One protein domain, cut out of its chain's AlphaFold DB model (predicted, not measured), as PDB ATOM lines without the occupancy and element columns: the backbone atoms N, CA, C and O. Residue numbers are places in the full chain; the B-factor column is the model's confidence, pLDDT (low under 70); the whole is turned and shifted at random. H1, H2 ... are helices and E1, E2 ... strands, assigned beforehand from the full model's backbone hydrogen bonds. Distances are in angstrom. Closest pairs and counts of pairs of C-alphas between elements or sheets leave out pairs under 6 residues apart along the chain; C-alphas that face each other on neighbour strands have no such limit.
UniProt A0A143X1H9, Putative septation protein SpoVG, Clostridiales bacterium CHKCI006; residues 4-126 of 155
ATOM      1  N   THR A   4     173.177 148.520 209.760       97.69
ATOM      2  CA  THR A   4     173.892 147.708 208.773       97.69
ATOM      3  C   THR A   4     174.134 146.291 209.261       97.69
ATOM      4  O   THR A   4     174.140 145.361 208.457       97.69
ATOM      5  N   VAL A   5     174.257 146.092 210.576       98.38
ATOM      6  CA  VAL A   5     174.400 144.762 211.181       98.38
ATOM      7  C   VAL A   5     173.499 144.643 212.401       98.38
ATOM      8  O   VAL A   5     173.455 145.544 213.238       98.38
ATOM      9  N   ILE A   6     172.815 143.507 212.518       98.62
ATOM     10  CA  ILE A   6     172.029 143.117 213.691       98.62
ATOM     11  C   ILE A   6     172.582 141.788 214.183       98.62
ATOM     12  O   ILE A   6     172.542 140.799 213.458       98.62
ATOM     13  N   SER A   7     173.065 141.739 215.419       98.56
ATOM     14  CA  SER A   7     173.447 140.492 216.078       98.56
ATOM     15  C   SER A   7     172.516 140.226 217.249       98.56
ATOM     16  O   SER A   7     172.265 141.117 218.055       98.56
ATOM     17  N   ILE A   8     172.006 139.006 217.338       98.38
ATOM     18  CA  ILE A   8     171.115 138.519 218.383       98.38
ATOM     19  C   ILE A   8     171.790 137.346 219.077       98.38
ATOM     20  O   ILE A   8     172.253 136.414 218.424       98.38
ATOM     21  N   LYS A   9     171.766 137.350 220.408       97.56
ATOM     22  CA  LYS A   9     172.087 136.195 221.244       97.56
ATOM     23  C   LYS A   9     170.905 135.895 222.155       97.56
ATOM     24  O   LYS A   9     170.524 136.732 222.975       97.56
ATOM     25  N   ARG A  10     170.307 134.715 222.004       95.00
ATOM     26  CA  ARG A  10     169.168 134.261 222.808       95.00
ATOM     27  C   ARG A  10     169.634 133.790 224.186       95.00
ATOM     28  O   ARG A  10     170.807 133.505 224.420       95.00
ATOM     29  N   THR A  11     168.718 133.785 225.143       92.44
ATOM     30  CA  THR A  11     168.959 133.301 226.503       92.44
ATOM     31  C   THR A  11     167.758 132.488 226.966       92.44
ATOM     32  O   THR A  11     166.641 132.998 227.041       92.44
ATOM     33  N   GLU A  12     168.000 131.226 227.310       81.12
ATOM     34  CA  GLU A  12     166.978 130.272 227.749       81.12
ATOM     35  C   GLU A  12     167.186 129.920 229.227       81.12
ATOM     36  O   GLU A  12     167.612 128.832 229.582       81.12
ATOM     37  N   ASN A  13     166.941 130.881 230.119       82.00
ATOM     38  CA  ASN A  13     167.149 130.709 231.565       82.00
ATOM     39  C   ASN A  13     165.877 130.950 232.395       82.00
ATOM     40  O   ASN A  13     165.957 131.296 233.572       82.00
ATOM     41  N   GLY A  14     164.699 130.889 231.766       80.19
ATOM     42  CA  GLY A  14     163.414 131.187 232.414       80.19
ATOM     43  C   GLY A  14     163.245 132.643 232.883       80.19
ATOM     44  O   GLY A  14     162.175 133.014 233.360       80.19
ATOM     45  N   SER A  15     164.257 133.502 232.722       88.56
ATOM     46  CA  SER A  15     164.211 134.882 233.198       88.56
ATOM     47  C   SER A  15     163.363 135.783 232.290       88.56
ATOM     48  O   SER A  15     162.922 135.400 231.197       88.56
ATOM     49  N   ARG A  16     163.134 137.022 232.748       89.75
ATOM     50  CA  ARG A  16     162.515 138.067 231.916       89.75
ATOM     51  C   ARG A  16     163.401 138.469 230.741       89.75
ATOM     52  O   ARG A  16     162.864 138.846 229.707       89.75
ATOM     53  N   MET A  17     164.722 138.413 230.887       93.69
ATOM     54  CA  MET A  17     165.644 138.710 229.798       93.69
ATOM     55  C   MET A  17     165.689 137.505 228.861       93.69
ATOM     56  O   MET A  17     166.036 136.402 229.272       93.69
ATOM     57  N   LYS A  18     165.294 137.720 227.612       94.88
ATOM     58  CA  LYS A  18     165.183 136.677 226.589       94.88
ATOM     59  C   LYS A  18     166.369 136.648 225.635       94.88
ATOM     60  O   LYS A  18     166.601 135.650 224.961       94.88
ATOM     61  N   GLY A  19     167.135 137.729 225.594       96.56
ATOM     62  CA  GLY A  19     168.356 137.806 224.818       96.56
ATOM     63  C   GLY A  19     168.979 139.187 224.872       96.56
ATOM     64  O   GLY A  19     168.471 140.099 225.533       96.56
ATOM     65  N   VAL A  20     170.077 139.322 224.146       98.12
ATOM     66  CA  VAL A  20     170.805 140.571 223.945       98.12
ATOM     67  C   VAL A  20     170.969 140.791 222.447       98.12
ATOM     68  O   VAL A  20     171.197 139.842 221.695       98.12
ATOM     69  N   ALA A  21     170.831 142.040 222.026       98.56
ATOM     70  CA  ALA A  21     171.043 142.495 220.671       98.56
ATOM     71  C   ALA A  21     172.185 143.514 220.621       98.56
ATOM     72  O   ALA A  21     172.332 144.352 221.511       98.56
ATOM     73  N   ASN A  22     172.951 143.453 219.539       98.56
ATOM     74  CA  ASN A  22     173.971 144.429 219.193       98.56
ATOM     75  C   ASN A  22     173.692 144.947 217.784       98.56
ATOM     76  O   ASN A  22     173.283 144.177 216.911       98.56
ATOM     77  N   LEU A  23     173.935 146.232 217.562       98.19
ATOM     78  CA  LEU A  23     173.731 146.889 216.277       98.19
ATOM     79  C   LEU A  23     175.037 147.494 215.772       98.19
ATOM     80  O   LEU A  23     175.821 148.016 216.561       98.19
ATOM     81  N   THR A  24     175.219 147.494 214.457       98.25
ATOM     82  CA  THR A  24     176.113 148.433 213.764       98.25
ATOM     83  C   THR A  24     175.258 149.364 212.921       98.25
ATOM     84  O   THR A  24     174.331 148.911 212.251       98.25
ATOM     85  N   ILE A  25     175.531 150.661 212.991       96.62
ATOM     86  CA  ILE A  25     174.800 151.722 212.304       96.62
ATOM     87  C   ILE A  25     175.727 152.377 211.289       96.62
ATOM     88  O   ILE A  25     176.845 152.755 211.641       96.62
ATOM     89  N   ASP A  26     175.235 152.536 210.059       95.81
ATOM     90  CA  ASP A  26     175.919 153.173 208.926       95.81
ATOM     91  C   ASP A  26     177.339 152.627 208.665       95.81
ATOM     92  O   ASP A  26     178.177 153.345 208.136       95.81
ATOM     93  N   ASP A  27     177.640 151.383 209.062       96.19
ATOM     94  CA  ASP A  27     179.001 150.813 209.051       96.19
ATOM     95  C   ASP A  27     180.035 151.638 209.857       96.19
ATOM     96  O   ASP A  27     181.241 151.524 209.649       96.19
ATOM     97  N   MET A  28     179.572 152.466 210.801       97.12
ATOM     98  CA  MET A  28     180.395 153.454 211.513       97.12
ATOM     99  C   MET A  28     180.268 153.396 213.038       97.12
ATOM    100  O   MET A  28     181.235 153.697 213.737       97.12
ATOM    101  N   LEU A  29     179.095 153.043 213.574       97.38
ATOM    102  CA  LEU A  29     178.829 153.094 215.015       97.38
ATOM    103  C   LEU A  29     178.260 151.776 215.531       97.38
ATOM    104  O   LEU A  29     177.206 151.336 215.079       97.38
ATOM    105  N   ALA A  30     178.907 151.193 216.537       97.62
ATOM    106  CA  ALA A  30     178.399 150.017 217.231       97.62
ATOM    107  C   ALA A  30     177.634 150.400 218.508       97.62
ATOM    108  O   ALA A  30     178.085 151.231 219.296       97.62
ATOM    109  N   ILE A  31     176.487 149.756 218.726       97.75
ATOM    110  CA  ILE A  31     175.736 149.799 219.983       97.75
ATOM    111  C   ILE A  31     175.655 148.373 220.512       97.75
ATOM    112  O   ILE A  31     175.122 147.485 219.843       97.75
ATOM    113  N   HIS A  32     176.156 148.165 221.724       97.88
ATOM    114  CA  HIS A  32     176.151 146.868 222.391       97.88
ATOM    115  C   HIS A  32     175.178 146.844 223.565       97.88
ATOM    116  O   HIS A  32     174.847 147.892 224.110       97.88
ATOM    117  N   ASP A  33     174.765 145.641 223.966       97.06
ATOM    118  CA  ASP A  33     173.993 145.376 225.187       97.06
ATOM    119  C   ASP A  33     172.549 145.909 225.196       97.06
ATOM    120  O   ASP A  33     172.005 146.262 226.248       97.06
ATOM    121  N   ILE A  34     171.878 145.909 224.039       98.31
ATOM    122  CA  ILE A  34     170.429 146.145 223.976       98.31
ATOM    123  C   ILE A  34     169.720 144.879 224.463       98.31
ATOM    124  O   ILE A  34     169.825 143.817 223.854       98.31
ATOM    125  N   LYS A  35     168.981 144.952 225.566       97.31
ATOM    126  CA  LYS A  35     168.330 143.778 226.164       97.31
ATOM    127  C   LYS A  35     166.957 143.557 225.548       97.31
ATOM    128  O   LYS A  35     166.155 144.482 225.456       97.31
ATOM    129  N   ILE A  36     166.657 142.308 225.216       97.19
ATOM    130  CA  ILE A  36     165.328 141.868 224.790       97.19
ATOM    131  C   ILE A  36     164.633 141.282 226.013       97.19
ATOM    132  O   ILE A  36     165.113 140.307 226.598       97.19
ATOM    133  N   ILE A  37     163.517 141.876 226.426       94.88
ATOM    134  CA  ILE A  37     162.854 141.550 227.689       94.88
ATOM    135  C   ILE A  37     161.396 141.171 227.436       94.88
ATOM    136  O   ILE A  37     160.693 141.826 226.674       94.88
ATOM    137  N   ALA A  38     160.929 140.112 228.094       90.88
ATOM    138  CA  ALA A  38     159.520 139.739 228.139       90.88
ATOM    139  C   ALA A  38     158.779 140.518 229.234       90.88
ATOM    140  O   ALA A  38     159.237 140.599 230.383       90.88
ATOM    141  N   ASN A  39     157.613 141.061 228.886       83.12
ATOM    142  CA  ASN A  39     156.704 141.666 229.855       83.12
ATOM    143  C   ASN A  39     155.997 140.581 230.697       83.12
ATOM    144  O   ASN A  39     155.753 139.476 230.221       83.12
ATOM    145  N   LYS A  40     155.693 140.896 231.964       69.62
ATOM    146  CA  LYS A  40     154.923 140.042 232.883       69.62
ATOM    147  C   LYS A  40     153.413 140.303 232.823       69.62
ATOM    148  O   LYS A  40     152.662 139.483 233.336       69.62
ATOM    149  N   THR A  41     152.975 141.443 232.287       62.00
ATOM    150  CA  THR A  41     151.575 141.874 232.411       62.00
ATOM    151  C   THR A  41     150.664 141.239 231.359       62.00
ATOM    152  O   THR A  41     151.013 141.119 230.185       62.00
ATOM    153  N   PHE A  42     149.493 140.834 231.847       50.34
ATOM    154  CA  PHE A  42     148.485 139.974 231.244       50.34
ATOM    155  C   PHE A  42     147.534 140.743 230.332       50.34
ATOM    156  O   PHE A  42     146.553 141.292 230.809       50.34
ATOM    157  N   GLU A  43     147.793 140.710 229.029       49.91
ATOM    158  CA  GLU A  43     146.717 140.693 228.020       49.91
ATOM    159  C   GLU A  43     147.107 139.812 226.826       49.91
ATOM    160  O   GLU A  43     146.249 139.201 226.195       49.91
ATOM    161  N   LYS A  44     148.412 139.688 226.537       48.06
ATOM    162  CA  LYS A  44     148.948 138.796 225.504       48.06
ATOM    163  C   LYS A  44     150.253 138.166 225.976       48.06
ATOM    164  O   LYS A  44     151.233 138.871 226.219       48.06
ATOM    165  N   GLU A  45     150.279 136.843 226.082       53.97
ATOM    166  CA  GLU A  45     151.535 136.107 226.227       53.97
ATOM    167  C   GLU A  45     152.484 136.474 225.070       53.97
ATOM    168  O   GLU A  45     152.070 136.595 223.916       53.97
ATOM    169  N   GLY A  46     153.767 136.692 225.377       66.19
ATOM    170  CA  GLY A  46     154.800 136.877 224.350       66.19
ATOM    171  C   GLY A  46     155.072 138.313 223.885       66.19
ATOM    172  O   GLY A  46     155.778 138.492 222.889       66.19
ATOM    173  N   GLN A  47     154.588 139.351 224.583       84.06
ATOM    174  CA  GLN A  47     155.016 140.722 224.276       84.06
ATOM    175  C   GLN A  47     156.459 140.972 224.751       84.06
ATOM    176  O   GLN A  47     156.773 140.920 225.944       84.06
ATOM    177  N   LEU A  48     157.338 141.242 223.785       91.44
ATOM    178  CA  LEU A  48     158.742 141.590 223.992       91.44
ATOM    179  C   LEU A  48     158.930 143.100 223.853       91.44
ATOM    180  O   LEU A  48     158.261 143.731 223.037       91.44
ATOM    181  N   PHE A  49     159.873 143.656 224.606       93.25
ATOM    182  CA  PHE A  49     160.319 145.038 224.469       93.25
ATOM    183  C   PHE A  49     161.844 145.126 224.545       93.25
ATOM    184  O   PHE A  49     162.517 144.195 225.000       93.25
ATOM    185  N   LEU A  50     162.379 146.254 224.085       96.50
ATOM    186  CA  LEU A  50     163.803 146.551 224.139       96.50
ATOM    187  C   LEU A  50     164.100 147.431 225.350       96.50
ATOM    188  O   LEU A  50     163.456 148.459 225.542       96.50
ATOM    189  N   ALA A  51     165.090 147.045 226.146       96.50
ATOM    190  CA  ALA A  51     165.712 147.936 227.112       96.50
ATOM    191  C   ALA A  51     167.086 148.334 226.584       96.50
ATOM    192  O   ALA A  51     167.911 147.473 226.262       96.50
ATOM    193  N   MET A  52     167.311 149.637 226.470       97.50
ATOM    194  CA  MET A  52     168.550 150.166 225.928       97.50
ATOM    195  C   MET A  52     169.732 149.948 226.894       97.50
ATOM    196  O   MET A  52     169.535 149.628 228.077       97.50
ATOM    197  N   PRO A  53     170.978 150.081 226.406       97.38
ATOM    198  CA  PRO A  53     172.159 149.965 227.248       97.38
ATOM    199  C   PRO A  53     172.128 151.061 228.308       97.38
ATOM    200  O   PRO A  53     171.935 152.231 227.986       97.38
ATOM    201  N   SER A  54     172.323 150.694 229.570       96.31
ATOM    202  CA  SER A  54     172.187 151.601 230.713       96.31
ATOM    203  C   SER A  54     173.347 151.461 231.688       96.31
ATOM    204  O   SER A  54     173.946 150.391 231.824       96.31
ATOM    205  N   ARG A  55     173.662 152.553 232.393       95.19
ATOM    206  CA  ARG A  55     174.694 152.591 233.436       95.19
ATOM    207  C   ARG A  55     174.089 152.975 234.777       95.19
ATOM    208  O   ARG A  55     173.188 153.806 234.841       95.19
ATOM    209  N   LEU A  56     174.640 152.417 235.855       95.50
ATOM    210  CA  LEU A  56     174.371 152.888 237.211       95.50
ATOM    211  C   LEU A  56     175.045 154.253 237.433       95.50
ATOM    212  O   LEU A  56     176.244 154.425 237.187       95.50
ATOM    213  N   THR A  57     174.276 155.227 237.902       94.56
ATOM    214  CA  THR A  57     174.758 156.565 238.251       94.56
ATOM    215  C   THR A  57     175.269 156.610 239.694       94.56
ATOM    216  O   THR A  57     175.019 155.718 240.508       94.56
ATOM    217  N   LYS A  58     175.952 157.706 240.057       94.94
ATOM    218  CA  LYS A  58     176.381 157.964 241.447       94.94
ATOM    219  C   LYS A  58     175.198 158.072 242.418       94.94
ATOM    220  O   LYS A  58     175.361 157.819 243.606       94.94
ATOM    221  N   PHE A  59     174.014 158.401 241.904       94.12
ATOM    222  CA  PHE A  59     172.772 158.509 242.668       94.12
ATOM    223  C   PHE A  59     172.027 157.172 242.793       94.12
ATOM    224  O   PHE A  59     170.886 157.147 243.241       94.12
ATOM    225  N   LYS A  60     172.666 156.051 242.418       94.00
ATOM    226  CA  LYS A  60     172.085 154.698 242.421       94.00
ATOM    227  C   LYS A  60     170.846 154.548 241.520       94.00
ATOM    228  O   LYS A  60     170.034 153.653 241.738       94.00
ATOM    229  N   THR A  61     170.715 155.390 240.495       94.19
ATOM    230  CA  THR A  61     169.698 155.266 239.439       94.19
ATOM    231  C   THR A  61     170.309 154.648 238.184       94.19
ATOM    232  O   THR A  61     171.521 154.723 237.987       94.19
ATOM    233  N   PHE A  62     169.492 154.022 237.338       93.75
ATOM    234  CA  PHE A  62     169.923 153.575 236.014       93.75
ATOM    235  C   PHE A  62     169.469 154.581 234.968       93.75
ATOM    236  O   PHE A  62     168.301 154.962 234.950       93.75
ATOM    237  N   GLU A  63     170.393 154.978 234.103       94.69
ATOM    238  CA  GLU A  63     170.120 155.859 232.971       94.69
ATOM    239  C   GLU A  63     170.619 155.204 231.687       94.69
ATOM    240  O   GLU A  63     171.684 154.573 231.673       94.69
ATOM    241  N   ASP A  64     169.835 155.348 230.621       96.19
ATOM    242  CA  ASP A  64     170.192 154.847 229.301       96.19
ATOM    243  C   ASP A  64     171.381 155.640 228.749       96.19
ATOM    244  O   ASP A  64     171.341 156.864 228.625       96.19
ATOM    245  N   ILE A  65     172.441 154.921 228.387       95.94
ATOM    246  CA  ILE A  65     173.641 155.460 227.736       95.94
ATOM    247  C   ILE A  65     173.312 155.846 226.291       95.94
ATOM    248  O   ILE A  65     173.817 156.838 225.771       95.94
ATOM    249  N   VAL A  66     172.456 155.055 225.643       96.00
ATOM    250  CA  VAL A  66     172.003 155.265 224.270       96.00
ATOM    251  C   VAL A  66     170.490 155.176 224.260       96.00
ATOM    252  O   VAL A  66     169.941 154.216 224.780       96.00
ATOM    253  N   HIS A  67     169.801 156.138 223.654       94.44
ATOM    254  CA  HIS A  67     168.349 156.069 223.514       94.44
ATOM    255  C   HIS A  67     167.889 156.690 222.187       94.44
ATOM    256  O   HIS A  67     168.371 157.760 221.807       94.44
ATOM    257  N   PRO A  68     166.945 156.057 221.464       93.56
ATOM    258  CA  PRO A  68     166.352 156.662 220.280       93.56
ATOM    259  C   PRO A  68     165.438 157.823 220.689       93.56
ATOM    260  O   PRO A  68     164.460 157.646 221.424       93.56
ATOM    261  N   ILE A  69     165.752 159.016 220.186       95.31
ATOM    262  CA  ILE A  69     165.019 160.247 220.512       95.31
ATOM    263  C   ILE A  69     163.652 160.257 219.817       95.31
ATOM    264  O   ILE A  69     162.614 160.420 220.465       95.31
ATOM    265  N   ASN A  70     163.635 160.050 218.498       94.44
ATOM    266  CA  ASN A  70     162.413 160.127 217.702       94.44
ATOM    267  C   ASN A  70     161.676 158.772 217.619       94.44
ATOM    268  O   ASN A  70     162.249 157.697 217.822       94.44
ATOM    269  N   ALA A  71     160.372 158.839 217.340       93.00
ATOM    270  CA  ALA A  71     159.507 157.660 217.276       93.00
ATOM    271  C   ALA A  71     159.849 156.730 216.100       93.00
ATOM    272  O   ALA A  71     159.697 155.517 216.217       93.00
ATOM    273  N   GLU A  72     160.336 157.285 214.990       92.31
ATOM    274  CA  GLU A  72     160.703 156.527 213.795       92.31
ATOM    275  C   GLU A  72     161.869 155.567 214.067       92.31
ATOM    276  O   GLU A  72     161.751 154.369 213.811       92.31
ATOM    277  N   VAL A  73     162.960 156.068 214.655       93.19
ATOM    278  CA  VAL A  73     164.140 155.276 215.026       93.19
ATOM    279  C   VAL A  73     163.782 154.267 216.108       93.19
ATOM    280  O   VAL A  73     164.164 153.104 215.996       93.19
ATOM    281  N   ARG A  74     162.984 154.665 217.112       94.62
ATOM    282  CA  ARG A  74     162.488 153.739 218.145       94.62
ATOM    283  C   ARG A  74     161.721 152.573 217.524       94.62
ATOM    284  O   ARG A  74     162.055 151.419 217.778       94.62
ATOM    285  N   GLY A  75     160.752 152.875 216.661       93.50
ATOM    286  CA  GLY A  75     159.974 151.862 215.958       93.50
ATOM    287  C   GLY A  75     160.837 151.006 215.029       93.50
ATOM    288  O   GLY A  75     160.628 149.802 214.947       93.50
ATOM    289  N   GLY A  76     161.824 151.592 214.348       94.06
ATOM    290  CA  GLY A  76     162.767 150.852 213.508       94.06
ATOM    291  C   GLY A  76     163.609 149.855 214.304       94.06
ATOM    292  O   GLY A  76     163.713 148.697 213.904       94.06
ATOM    293  N   PHE A  77     164.135 150.267 215.462       95.75
ATOM    294  CA  PHE A  77     164.893 149.394 216.363       95.75
ATOM    295  C   PHE A  77     164.024 148.232 216.844       95.75
ATOM    296  O   PHE A  77     164.429 147.078 216.730       95.75
ATOM    297  N   GLU A  78     162.816 148.525 217.330       95.19
ATOM    298  CA  GLU A  78     161.871 147.504 217.787       95.19
ATOM    299  C   GLU A  78     161.521 146.512 216.678       95.19
ATOM    300  O   GLU A  78     161.655 145.306 216.878       95.19
ATOM    301  N   ARG A  79     161.127 146.998 215.493       95.00
ATOM    302  CA  ARG A  79     160.768 146.136 214.357       95.00
ATOM    303  C   ARG A  79     161.922 145.222 213.954       95.00
ATOM    304  O   ARG A  79     161.725 144.012 213.840       95.00
ATOM    305  N   LEU A  80     163.111 145.787 213.750       97.19
ATOM    306  CA  LEU A  80     164.261 145.056 213.220       97.19
ATOM    307  C   LEU A  80     164.849 144.085 214.248       97.19
ATOM    308  O   LEU A  80     165.035 142.911 213.934       97.19
ATOM    309  N   ILE A  81     165.073 144.524 215.492       97.62
ATOM    310  CA  ILE A  81     165.645 143.660 216.536       97.62
ATOM    311  C   ILE A  81     164.662 142.561 216.935       97.62
ATOM    312  O   ILE A  81     165.044 141.391 216.998       97.62
ATOM    313  N   LEU A  82     163.397 142.898 217.217       96.56
ATOM    314  CA  LEU A  82     162.435 141.890 217.671       96.56
ATOM    315  C   LEU A  82     162.086 140.911 216.555       96.56
ATOM    316  O   LEU A  82     161.878 139.730 216.835       96.56
ATOM    317  N   GLY A  83     162.047 141.360 215.300       96.44
ATOM    318  CA  GLY A  83     161.861 140.454 214.177       96.44
ATOM    319  C   GLY A  83     163.081 139.549 213.946       96.44
ATOM    320  O   GLY A  83     162.888 138.347 213.780       96.44
ATOM    321  N   ALA A  84     164.318 140.055 214.059       97.81
ATOM    322  CA  ALA A  84     165.525 139.217 214.025       97.81
ATOM    323  C   ALA A  84     165.523 138.178 215.159       97.81
ATOM    324  O   ALA A  84     165.833 137.006 214.955       97.81
ATOM    325  N   TYR A  85     165.100 138.576 216.360       97.19
ATOM    326  CA  TYR A  85     164.959 137.668 217.494       97.19
ATOM    327  C   TYR A  85     163.889 136.590 217.269       97.19
ATOM    328  O   TYR A  85     164.119 135.420 217.568       97.19
ATOM    329  N   ARG A  86     162.733 136.951 216.699       95.38
ATOM    330  CA  ARG A  86     161.685 135.988 216.320       95.38
ATOM    331  C   ARG A  86     162.168 135.016 215.248       95.38
ATOM    332  O   ARG A  86     161.912 133.823 215.373       95.38
ATOM    333  N   MET A  87     162.911 135.502 214.255       95.75
ATOM    334  CA  MET A  87     163.556 134.661 213.246       95.75
ATOM    335  C   MET A  87     164.536 133.675 213.896       95.75
ATOM    336  O   MET A  87     164.517 132.493 213.559       95.75
ATOM    337  N   ALA A  88     165.341 134.119 214.866       95.88
ATOM    338  CA  ALA A  88     166.236 133.235 215.610       95.88
ATOM    339  C   ALA A  88     165.472 132.161 216.409       95.88
ATOM    340  O   ALA A  88     165.888 131.008 216.410       95.88
ATOM    341  N   ILE A  89     164.335 132.497 217.038       93.69
ATOM    342  CA  ILE A  89     163.464 131.499 217.690       93.69
ATOM    343  C   ILE A  89     162.941 130.486 216.672       93.69
ATOM    344  O   ILE A  89     163.059 129.283 216.889       93.69
ATOM    345  N   GLN A  90     162.353 130.967 215.573       94.12
ATOM    346  CA  GLN A  90     161.709 130.120 214.570       94.12
ATOM    347  C   GLN A  90     162.686 129.105 213.968       94.12
ATOM    348  O   GLN A  90     162.313 127.958 213.738       94.12
ATOM    349  N   ASN A  91     163.935 129.517 213.753       95.00
ATOM    350  CA  ASN A  91     164.988 128.666 213.203       95.00
ATOM    351  C   ASN A  91     165.816 127.937 214.279       95.00
ATOM    352  O   ASN A  91     166.792 127.274 213.944       95.00
ATOM    353  N   GLN A  92     165.441 128.046 215.559       93.88
ATOM    354  CA  GLN A  92     166.136 127.418 216.694       93.88
ATOM    355  C   GLN A  92     167.630 127.788 216.796       93.88
ATOM    356  O   GLN A  92     168.475 126.975 217.173       93.88
ATOM    357  N   TYR A  93     167.957 129.040 216.486       95.38
ATOM    358  CA  TYR A  93     169.307 129.576 216.622       95.38
ATOM    359  C   TYR A  93     169.545 130.120 218.032       95.38
ATOM    360  O   TYR A  93     168.728 130.877 218.551       95.38
ATOM    361  N   ASP A  94     170.685 129.803 218.636       94.81
ATOM    362  CA  ASP A  94     171.178 130.445 219.859       94.81
ATOM    363  C   ASP A  94     171.697 131.853 219.581       94.81
ATOM    364  O   ASP A  94     171.506 132.778 220.373       94.81
ATOM    365  N   SER A  95     172.356 132.021 218.435       96.62
ATOM    366  CA  SER A  95     172.835 133.312 217.964       96.62
ATOM    367  C   SER A  95     172.560 133.486 216.478       96.62
ATOM    368  O   SER A  95     172.569 132.514 215.725       96.62
ATOM    369  N   LEU A  96     172.290 134.722 216.068       97.94
ATOM    370  CA  LEU A  96     172.000 135.100 214.689       97.94
ATOM    371  C   LEU A  96     172.643 136.455 214.399       97.94
ATOM    372  O   LEU A  96     172.386 137.418 215.115       97.94
ATOM    373  N   THR A  97     173.420 136.543 213.327       98.38
ATOM    374  CA  THR A  97     173.966 137.796 212.805       98.38
ATOM    375  C   THR A  97     173.451 138.021 211.391       98.38
ATOM    376  O   THR A  97     173.643 137.190 210.499       98.38
ATOM    377  N   LEU A  98     172.800 139.162 211.207       98.38
ATOM    378  CA  LEU A  98     172.238 139.643 209.956       98.38
ATOM    379  C   LEU A  98     173.018 140.865 209.479       98.38
ATOM    380  O   LEU A  98     173.344 141.739 210.283       98.38
ATOM    381  N   THR A  99     173.239 140.967 208.173       98.31
ATOM    382  CA  THR A  99     173.849 142.144 207.541       98.31
ATOM    383  C   THR A  99     172.948 142.661 206.433       98.31
ATOM    384  O   THR A  99     172.372 141.874 205.681       98.31
ATOM    385  N   LEU A 100     172.793 143.981 206.361       97.56
ATOM    386  CA  LEU A 100     172.004 144.645 205.331       97.56
ATOM    387  C   LEU A 100     172.637 144.373 203.961       97.56
ATOM    388  O   LEU A 100     173.847 144.530 203.794       97.56
ATOM    389  N   LYS A 101     171.829 143.955 202.986       96.44
ATOM    390  CA  LYS A 101     172.299 143.705 201.620       96.44
ATOM    391  C   LYS A 101     172.800 145.009 200.984       96.44
ATOM    392  O   LYS A 101     172.219 146.073 201.206       96.44
ATOM    393  N   GLU A 102     173.869 144.935 200.191       92.81
ATOM    394  CA  GLU A 102     174.546 146.117 199.630       92.81
ATOM    395  C   GLU A 102     173.601 146.991 198.793       92.81
ATOM    396  O   GLU A 102     173.597 148.215 198.928       92.81
ATOM    397  N   GLU A 103     172.708 146.381 198.009       92.19
ATOM    398  CA  GLU A 103     171.723 147.094 197.191       92.19
ATOM    399  C   GLU A 103     170.696 147.896 198.013       92.19
ATOM    400  O   GLU A 103     169.976 148.734 197.470       92.19
ATOM    401  N   LYS A 104     170.635 147.673 199.332       92.56
ATOM    402  CA  LYS A 104     169.734 148.364 200.262       92.56
ATOM    403  C   LYS A 104     170.419 149.450 201.086       92.56
ATOM    404  O   LYS A 104     169.727 150.193 201.777       92.56
ATOM    405  N   LYS A 105     171.737 149.644 200.957       87.62
ATOM    406  CA  LYS A 105     172.464 150.712 201.671       87.62
ATOM    407  C   LYS A 105     172.122 152.134 201.214       87.62
ATOM    408  O   LYS A 105     172.408 153.087 201.929       87.62
ATOM    409  N   ALA A 106     171.490 152.297 200.052       87.12
ATOM    410  CA  ALA A 106     170.983 153.591 199.584       87.12
ATOM    411  C   ALA A 106     169.496 153.826 199.930       87.12
ATOM    412  O   ALA A 106     168.934 154.862 199.572       87.12
ATOM    413  N   ALA A 107     168.832 152.866 200.584       85.50
ATOM    414  CA  ALA A 107     167.411 152.954 200.889       85.50
ATOM    415  C   ALA A 107     167.120 153.897 202.069       85.50
ATOM    416  O   ALA A 107     167.963 154.154 202.927       85.50
ATOM    417  N   SER A 108     165.878 154.381 202.140       87.19
ATOM    418  CA  SER A 108     165.382 155.107 203.313       87.19
ATOM    419  C   SER A 108     165.175 154.154 204.493       87.19
ATOM    420  O   SER A 108     164.559 153.098 204.333       87.19
ATOM    421  N   PHE A 109     165.611 154.566 205.687       84.81
ATOM    422  CA  PHE A 109     165.468 153.812 206.938       84.81
ATOM    423  C   PHE A 109     164.030 153.355 207.214       84.81
ATOM    424  O   PHE A 109     163.816 152.229 207.662       84.81
ATOM    425  N   ALA A 110     163.042 154.201 206.907       83.31
ATOM    426  CA  ALA A 110     161.626 153.914 207.125       83.31
ATOM    427  C   ALA A 110     161.148 152.637 206.413       83.31
ATOM    428  O   ALA A 110     160.256 151.952 206.914       83.31
ATOM    429  N   ASN A 111     161.762 152.315 205.270       86.25
ATOM    430  CA  ASN A 111     161.336 151.241 204.377       86.25
ATOM    431  C   ASN A 111     162.165 149.965 204.534       86.25
ATOM    432  O   ASN A 111     161.894 148.987 203.843       86.25
ATOM    433  N   ILE A 112     163.175 149.968 205.410       91.19
ATOM    434  CA  ILE A 112     164.002 148.787 205.642       91.19
ATOM    435  C   ILE A 112     163.208 147.757 206.442       91.19
ATOM    436  O   ILE A 112     162.663 148.036 207.514       91.19
ATOM    437  N   THR A 113     163.204 146.537 205.923       92.94
ATOM    438  CA  THR A 113     162.578 145.360 206.521       92.94
ATOM    439  C   THR A 113     163.621 144.274 206.774       92.94
ATOM    440  O   THR A 113     164.773 144.392 206.371       92.94
ATOM    441  N   LEU A 114     163.237 143.188 207.447       93.94
ATOM    442  CA  LEU A 114     164.143 142.057 207.679       93.94
ATOM    443  C   LEU A 114     164.517 141.296 206.403       93.94
ATOM    444  O   LEU A 114     165.580 140.687 206.360       93.94
ATOM    445  N   GLU A 115     163.691 141.362 205.358       94.25
ATOM    446  CA  GLU A 115     163.960 140.721 204.062       94.25
ATOM    447  C   GLU A 115     165.132 141.381 203.316       94.25
ATOM    448  O   GLU A 115     165.781 140.763 202.466       94.25
ATOM    449  N   ASP A 116     165.441 142.630 203.671       96.69
ATOM    450  CA  ASP A 116     166.571 143.397 203.152       96.69
ATOM    451  C   ASP A 116     167.914 142.977 203.776       96.69
ATOM    452  O   ASP A 116     168.966 143.462 203.362       96.69
ATOM    453  N   TYR A 117     167.899 142.062 204.748       97.62
ATOM    454  CA  TYR A 117     169.097 141.511 205.372       97.62
ATOM    455  C   TYR A 117     169.382 140.097 204.871       97.62
ATOM    456  O   TYR A 117     168.503 139.368 204.408       97.62
ATOM    457  N   GLN A 118     170.641 139.696 204.987       97.19
ATOM    458  CA  GLN A 118     171.092 138.325 204.792       97.19
ATOM    459  C   GLN A 118     171.702 137.781 206.083       97.19
ATOM    460  O   GLN A 118     172.377 138.505 206.818       97.19
ATOM    461  N   THR A 119     171.479 136.496 206.351       97.06
ATOM    462  CA  THR A 119     172.134 135.792 207.456       97.06
ATOM    463  C   THR A 119     173.602 135.571 207.120       97.06
ATOM    464  O   THR A 119     173.911 134.890 206.147       97.06
ATOM    465  N   VAL A 120     174.497 136.114 207.943       95.12
ATOM    466  CA  VAL A 120     175.953 135.945 207.791       95.12
ATOM    467  C   VAL A 120     176.472 134.834 208.695       95.12
ATOM    468  O   VAL A 120     177.317 134.041 208.294       95.12
ATOM    469  N   GLN A 121     175.951 134.753 209.919       93.12
ATOM    470  CA  GLN A 121     176.360 133.754 210.899       93.12
ATOM    471  C   GLN A 121     175.174 133.369 211.773       93.12
ATOM    472  O   GLN A 121     174.343 134.207 212.117       93.12
ATOM    473  N   HIS A 122     175.111 132.105 212.160       92.50
ATOM    474  CA  HIS A 122     174.227 131.633 213.211       92.50
ATOM    475  C   HIS A 122     174.870 130.446 213.924       92.50
ATOM    476  O   HIS A 122     175.740 129.774 213.371       92.50
ATOM    477  N   SER A 123     174.440 130.190 215.154       92.69
ATOM    478  CA  SER A 123     174.731 128.945 215.863       92.69
ATOM    479  C   SER A 123     173.413 128.314 216.273       92.69
ATOM    480  O   SER A 123     172.550 129.006 216.806       92.69
ATOM    481  N   SER A 124     173.256 127.018 216.042       86.12
ATOM    482  CA  SER A 124     172.100 126.261 216.524       86.12
ATOM    483  C   SER A 124     172.444 125.563 217.830       86.12
ATOM    484  O   SER A 124     173.613 125.243 218.066       86.12
ATOM    485  N   LEU A 125     171.421 125.257 218.626       63.97
ATOM    486  CA  LEU A 125     171.543 124.319 219.735       63.97
ATOM    487  C   LEU A 125     172.013 122.975 219.164       63.97
ATOM    488  O   LEU A 125     171.216 122.186 218.654       63.97
ATOM    489  N   SER A 126     173.305 122.663 219.263       52.66
ATOM    490  CA  SER A 126     173.693 121.263 219.384       52.66
ATOM    491  C   SER A 126     172.959 120.784 220.625       52.66
ATOM    492  O   SER A 126     173.249 121.300 221.705       52.66
TER     493      SER A 126
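Overview. This is residues 4 to 126 of the 155 residues of the protein "Putative septation protein SpoVG" of Clostridiales bacterium CHKCI006 (UniProt A0A143X1H9). A twisted sheet of six strands curls round one helix, H1, which covers one face of it; a small hairpin of E5 and E6 lies away from this body, where E4 runs on into E5. The 123 printed residues hold eight named strands and one named helix, in the order E1 E2 E3 E4 E5 E6 H1 E7 E8, and the class is mixed, helices and strands. The large sheet has the order E4, E3, E2, E1, E7, E8, antiparallel throughout. The whole is compact, with a radius of gyration of the C-alphas of 15.0 A and spans of 45 by 36 by 28 A.

Along the chain. In the large sheet, E4 is residues 48 to 51, E3 29 to 38 and 26.9 A long, E2 17 to 25 and 23.6 A, E1 4 to 10, E7 93 to 100, and E8 117 to 124, bending by 62 degrees at residue 120. E1 begins at C-alpha 4 (173.892, 147.708, 208.773), and E8 ends at C-alpha 124 (172.100, 126.261, 216.524). H1, residues 71 to 90, is 27.8 A long. E5 is residues 54 to 56 and E6 62 to 64.

Arrangement. E1 to E4 form a meander, each strand the antiparallel neighbour of the one before. Across neighbour strands these backbone pairs are within hydrogen-bond range: N 7 and O 22 of E1 and E2, 2.9 A, N 21 and O 34 of E2 and E3, 2.7 A, N 37 and O 49 of E3 and E4, 2.9 A, N 8 and O 96 of E1 and E7, 2.8 A, N 97 and O 121 of E7 and E8, 2.8 A, and N 55 and O 63 of the hairpin E5 and E6, 2.9 A. H1 is on the sheet; its closest C-alphas to E7 are those of Ala 88 and Leu 96, 6.1 A, and to E4 those of Glu 78 and Leu 50, 6.7 A. In H1 every O i to N i+4 pair is within hydrogen-bond range. E5 and H1 are apart.

Size, cuts and confidence. The C-alphas farthest apart are those of Phe 59 and Glu 103, 46.9 A. The printed part has no cut. The link from E7 to E8, residues 101 to 116, is long. Confidence is under 70 at residues 40 to 46 and 125 to 126.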